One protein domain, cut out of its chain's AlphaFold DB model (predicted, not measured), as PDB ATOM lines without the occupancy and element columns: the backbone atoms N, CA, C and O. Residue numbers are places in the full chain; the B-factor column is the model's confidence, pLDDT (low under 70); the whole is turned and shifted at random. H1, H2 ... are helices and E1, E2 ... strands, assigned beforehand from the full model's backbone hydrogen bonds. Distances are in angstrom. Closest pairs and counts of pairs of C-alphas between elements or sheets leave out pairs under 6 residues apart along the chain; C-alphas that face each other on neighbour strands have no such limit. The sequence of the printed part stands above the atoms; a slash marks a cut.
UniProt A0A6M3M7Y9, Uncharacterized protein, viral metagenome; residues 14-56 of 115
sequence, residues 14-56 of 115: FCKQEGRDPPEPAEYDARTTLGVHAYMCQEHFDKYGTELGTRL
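AT A GLANCE: This is residues 14 to 56 of the 115 residues of an uncharacterized protein of viral metagenome (UniProt A0A6M3M7Y9). A small, strongly twisted antiparallel sheet, order E2 E1 E3, has helix H2 packed along one face; residues 17 to 22, of which 17 belongs to the short helix H1, stick out. The 43 printed residues include two named helices and three strands, H1 E1 E2 H2 E3, mixed in class. The whole is compact, radius of gyration of the C-alphas 9.5 A, spanning 27 by 20 by 14 A.

IN THESE COORDINATES: E1 is residues 28 to 32, E2 37 to 40, and E3 49 to 55, 12.0 A between end C-alphas. H2 is 42 to 48, 10.1 A; H1 is 14 to 17. C-alpha 14 is at (104.479, 85.492, 88.208), C-alpha 55 at (87.983, 85.810, 85.627).

HOW THE PARTS SIT: Within hydrogen-bond range are N 40 and O 28, 2.8 A, in hairpin E1 and E2, and N 31 and O 51, 2.8 A, between antiparallel E1 and E3. H2 is on the sheet, height 8.1 A, over E1; its closest C-alphas are Thr 32 and Tyr 48, 5.2 A. E2, H2 and E3 form a split strand-helix-strand unit, two strands joined through a helix with E1 between them in the sheet, and its crossover is right-handed. H1 only grazes the sheet, with residues 14 to 15. Every O i to N i+4 pair in H2 is within range; H1 is too short for one.

THE WHOLE: The farthest C-alphas, Asp 21 and Glu 51, are 26.8 A apart. The printed part has no cut and no long link. Residues 53 to 56 have pLDDT under 70.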
ATOM      1  N   PHE A  14     103.600  85.991  87.147       91.38
ATOM      2  CA  PHE A  14     104.479  85.492  88.208       91.38
ATOM      3  C   PHE A  14     105.252  84.242  87.785       91.38
ATOM      4  O   PHE A  14     106.445  84.153  88.062       91.38
ATOM      5  N   CYS A  15     104.630  83.313  87.048       91.69
ATOM      6  CA  CYS A  15     105.342  82.166  86.471       91.69
ATOM      7  C   CYS A  15     106.495  82.625  85.567       91.69
ATOM      8  O   CYS A  15     107.586  82.062  85.635       91.69
ATOM      9  N   LYS A  16     106.270  83.678  84.767       91.38
ATOM     10  CA  LYS A  16     107.312  84.297  83.936       91.38
ATOM     11  C   LYS A  16     108.438  84.902  84.766       91.38
ATOM     12  O   LYS A  16     109.603  84.691  84.450       91.38
ATOM     13  N   GLN A  17     108.099  85.639  85.822       90.94
ATOM     14  CA  GLN A  17     109.092  86.248  86.713       90.94
ATOM     15  C   GLN A  17     109.914  85.206  87.482       90.94
ATOM     16  O   GLN A  17     111.106  85.409  87.698       90.94
ATOM     17  N   GLU A  18     109.301  84.087  87.866       92.44
ATOM     18  CA  GLU A  18     109.967  82.963  88.534       92.44
ATOM     19  C   GLU A  18     110.806  82.096  87.575       92.44
ATOM     20  O   GLU A  18     111.533  81.215  88.031       92.44
ATOM     21  N   GLY A  19     110.723  82.328  86.259       91.31
ATOM     22  CA  GLY A  19     111.445  81.553  85.251       91.31
ATOM     23  C   GLY A  19     110.884  80.146  85.018       91.31
ATOM     24  O   GLY A  19     111.637  79.254  84.628       91.31
ATOM     25  N   ARG A  20     109.583  79.917  85.267       89.31
ATOM     26  CA  ARG A  20     108.926  78.639  84.938       89.31
ATOM     27  C   ARG A  20     108.808  78.497  83.416       89.31
ATOM     28  O   ARG A  20     108.285  79.401  82.766       89.31
ATOM     29  N   ASP A  21     109.242  77.359  82.874       85.06
ATOM     30  CA  ASP A  21     109.163  77.044  81.442       85.06
ATOM     31  C   ASP A  21     108.526  75.652  81.203       85.06
ATOM     32  O   ASP A  21     109.107  74.643  81.622       85.06
ATOM     33  N   PRO A  22     107.335  75.564  80.568       79.69
ATOM     34  CA  PRO A  22     106.506  76.690  80.133       79.69
ATOM     35  C   PRO A  22     105.775  77.356  81.318       79.69
ATOM     36  O   PRO A  22     105.374  76.667  82.264       79.69
ATOM     37  N   PRO A  23     105.557  78.683  81.288       83.75
ATOM     38  CA  PRO A  23     104.762  79.363  82.301       83.75
ATOM     39  C   PRO A  23     103.305  78.894  82.236       83.75
ATOM     40  O   PRO A  23     102.745  78.655  81.165       83.75
ATOM     41  N   GLU A  24     102.660  78.765  83.397       87.12
ATOM     42  CA  GLU A  24     101.258  78.353  83.415       87.12
ATOM     43  C   GLU A  24     100.352  79.430  82.798       87.12
ATOM     44  O   GLU A  24     100.554  80.617  83.060       87.12
ATOM     45  N   PRO A  25      99.309  79.047  82.039       84.94
ATOM     46  CA  PRO A  25      98.285  79.989  81.597       84.94
ATOM     47  C   PRO A  25      97.614  80.674  82.793       84.94
ATOM     48  O   PRO A  25      97.440  80.066  83.846       84.94
ATOM     49  N   ALA A  26      97.188  81.920  82.647       84.75
ATOM     50  CA  ALA A  26      96.449  82.612  83.689       84.75
ATOM     51  C   ALA A  26      94.982  82.150  83.751       84.75
ATOM     52  O   ALA A  26      94.354  81.821  82.743       84.75
ATOM     53  N   GLU A  27      94.427  82.130  84.961       82.06
ATOM     54  CA  GLU A  27      92.995  81.903  85.244       82.06
ATOM     55  C   GLU A  27      92.311  83.161  85.772       82.06
ATOM     56  O   GLU A  27      91.084  83.297  85.729       82.06
ATOM     57  N   TYR A  28      93.115  84.081  86.288       79.12
ATOM     58  CA  TYR A  28      92.665  85.255  86.997       79.12
ATOM     59  C   TYR A  28      93.354  86.476  86.413       79.12
ATOM     60  O   TYR A  28      94.573  86.498  86.279       79.12
ATOM     61  N   ASP A  29      92.563  87.488  86.083       84.38
ATOM     62  CA  ASP A  29      93.035  88.861  86.012       84.38
ATOM     63  C   ASP A  29      92.628  89.534  87.322       84.38
ATOM     64  O   ASP A  29      91.438  89.636  87.659       84.38
ATOM     65  N   ALA A  30      93.626  89.887  88.123       81.44
ATOM     66  CA  ALA A  30      93.408  90.309  89.491       81.44
ATOM     67  C   ALA A  30      94.452  91.302  89.971       81.44
ATOM     68  O   ALA A  30      95.607  91.321  89.540       81.44
ATOM     69  N   ARG A  31      94.014  92.150  90.899       84.12
ATOM     70  CA  ARG A  31      94.898  93.058  91.605       84.12
ATOM     71  C   ARG A  31      95.741  92.253  92.578       84.12
ATOM     72  O   ARG A  31      95.241  91.343  93.238       84.12
ATOM     73  N   THR A  32      97.018  92.585  92.638       84.81
ATOM     74  CA  THR A  32      97.978  91.948  93.531       84.81
ATOM     75  C   THR A  32      98.130  92.745  94.824       84.81
ATOM     76  O   THR A  32      97.866  93.949  94.867       84.81
ATOM     77  N   THR A  33      98.662  92.105  95.863       81.12
ATOM     78  CA  THR A  33      99.097  92.747  97.117       81.12
ATOM     79  C   THR A  33     100.145  93.846  96.905       81.12
ATOM     80  O   THR A  33     100.298  94.718  97.755       81.12
ATOM     81  N   LEU A  34     100.827  93.848  95.756       79.69
ATOM     82  CA  LEU A  34     101.780  94.880  95.341       79.69
ATOM     83  C   LEU A  34     101.099  96.106  94.699       79.69
ATOM     84  O   LEU A  34     101.770  97.049  94.289       79.69
ATOM     85  N   GLY A  35      99.767  96.103  94.592       74.75
ATOM     86  CA  GLY A  35      98.960  97.207  94.070       74.75
ATOM     87  C   GLY A  35      98.780  97.219  92.548       74.75
ATOM     88  O   GLY A  35      97.919  97.961  92.067       74.75
ATOM     89  N   VAL A  36      99.527  96.388  91.808       82.31
ATOM     90  CA  VAL A  36      99.447  96.233  90.342       82.31
ATOM     91  C   VAL A  36      98.453  95.141  89.939       82.31
ATOM     92  O   VAL A  36      98.288  94.165  90.669       82.31
ATOM     93  N   HIS A  37      97.797  95.291  88.785       85.25
ATOM     94  CA  HIS A  37      97.070  94.186  88.144       85.25
ATOM     95  C   HIS A  37      98.061  93.215  87.498       85.25
ATOM     96  O   HIS A  37      99.073  93.654  86.951       85.25
ATOM     97  N   ALA A  38      97.761  91.919  87.572       87.25
ATOM     98  CA  ALA A  38      98.543  90.865  86.941       87.25
ATOM     99  C   ALA A  38      97.645  89.697  86.511       87.25
ATOM    100  O   ALA A  38      96.646  89.380  87.167       87.25
ATOM    101  N   TYR A  39      98.057  89.021  85.444       90.06
ATOM    102  CA  TYR A  39      97.507  87.740  85.037       90.06
ATOM    103  C   TYR A  39      98.137  86.635  85.883       90.06
ATOM    104  O   TYR A  39      99.356  86.472  85.918       90.06
ATOM    105  N   MET A  40      97.308  85.875  86.595       85.38
ATOM    106  CA  MET A  40      97.752  84.892  87.581       85.38
ATOM    107  C   MET A  40      97.136  83.518  87.323       85.38
ATOM    108  O   MET A  40      95.944  83.398  87.018       85.38
ATOM    109  N   CYS A  41      97.938  82.461  87.468       87.75
ATOM    110  CA  CYS A  41      97.411  81.110  87.658       87.75
ATOM    111  C   CYS A  41      96.791  80.985  89.063       87.75
ATOM    112  O   CYS A  41      96.945  81.881  89.895       87.75
ATOM    113  N   GLN A  42      96.080  79.886  89.336       83.06
ATOM    114  CA  GLN A  42      95.447  79.654  90.640       83.06
ATOM    115  C   GLN A  42      96.432  79.794  91.808       83.06
ATOM    116  O   GLN A  42      96.141  80.505  92.763       83.06
ATOM    117  N   GLU A  43      97.617  79.190  91.695       86.75
ATOM    118  CA  GLU A  43      98.641  79.214  92.745       86.75
ATOM    119  C   GLU A  43      99.074  80.647  93.100       86.75
ATOM    120  O   GLU A  43      99.104  81.033  94.270       86.75
ATOM    121  N   HIS A  44      99.386  81.463  92.090       88.94
ATOM    122  CA  HIS A  44      99.838  82.838  92.311       88.94
ATOM    123  C   HIS A  44      98.703  83.778  92.701       88.94
ATOM    124  O   HIS A  44      98.938  84.711  93.469       88.94
ATOM    125  N   PHE A  45      97.476  83.511  92.252       84.62
ATOM    126  CA  PHE A  45      96.301  84.233  92.727       84.62
ATOM    127  C   PHE A  45      96.061  83.979  94.221       84.62
ATOM    128  O   PHE A  45      95.855  84.933  94.962       84.62
ATOM    129  N   ASP A  46      96.172  82.736  94.697       82.31
ATOM    130  CA  ASP A  46      95.984  82.420  96.122       82.31
ATOM    131  C   ASP A  46      97.058  83.062  97.016       82.31
ATOM    132  O   ASP A  46      96.813  83.364  98.185       82.31
ATOM    133  N   LYS A  47      98.255  83.294  96.465       86.81
ATOM    134  CA  LYS A  47      99.387  83.883  97.190       86.81
ATOM    135  C   LYS A  47      99.415  85.412  97.155       86.81
ATOM    136  O   LYS A  47      99.796  86.038  98.144       86.81
ATOM    137  N   TYR A  48      99.075  86.009  96.014       85.12
ATOM    138  CA  TYR A  48      99.270  87.439  95.765       85.12
ATOM    139  C   TYR A  48      97.993  88.180  95.370       85.12
ATOM    140  O   TYR A  48      97.994  89.408  95.424       85.12
ATOM    141  N   GLY A  49      96.927  87.490  94.973       84.06
ATOM    142  CA  GLY A  49      95.670  88.093  94.541       84.06
ATOM    143  C   GLY A  49      94.867  88.676  95.701       84.06
ATOM    144  O   GLY A  49      94.693  88.043  96.739       84.06
ATOM    145  N   THR A  50      94.364  89.897  95.525       79.00
ATOM    146  CA  THR A  50      93.548  90.598  96.531       79.00
ATOM    147  C   THR A  50      92.124  90.836  96.056       79.00
ATOM    148  O   THR A  50      91.173  90.598  96.794       79.00
ATOM    149  N   GLU A  51      91.960  91.301  94.819       75.38
ATOM    150  CA  GLU A  51      90.662  91.636  94.235       75.38
ATOM    151  C   GLU A  51      90.612  91.110  92.802       75.38
ATOM    152  O   GLU A  51      91.554  91.295  92.030       75.38
ATOM    153  N   LEU A  52      89.519  90.438  92.441       70.50
ATOM    154  CA  LEU A  52      89.306  89.945  91.082       70.50
ATOM    155  C   LEU A  52      88.834  91.094  90.187       70.50
ATOM    156  O   LEU A  52      87.801  91.698  90.470       70.50
ATOM    157  N   GLY A  53      89.562  91.353  89.099       62.28
ATOM    158  CA  GLY A  53      89.126  92.257  88.036       62.28
ATOM    159  C   GLY A  53      88.137  91.545  87.117       62.28
ATOM    160  O   GLY A  53      86.937  91.820  87.133       62.28
ATOM    161  N   THR A  54      88.620  90.554  86.364       58.09
ATOM    162  CA  THR A  54      87.779  89.632  85.588       58.09
ATOM    163  C   THR A  54      88.355  88.217  85.635       58.09
ATOM    164  O   THR A  54      89.564  88.009  85.608       58.09
ATOM    165  N   ARG A  55      87.500  87.192  85.737       61.22
ATOM    166  CA  ARG A  55      87.983  85.810  85.627       61.22
ATOM    167  C   ARG A  55      88.280  85.519  84.158       61.22
ATOM    168  O   ARG A  55      87.357  85.518  83.342       61.22
ATOM    169  N   LEU A  56      89.537  85.224  83.840       60.31
ATOM    170  CA  LEU A  56      89.920  84.733  82.526       60.31
ATOM    171  C   LEU A  56      89.507  83.264  82.442       60.31
ATOM    172  O   LEU A  56      90.074  82.388  83.090       60.31
TER     173      LEU A  56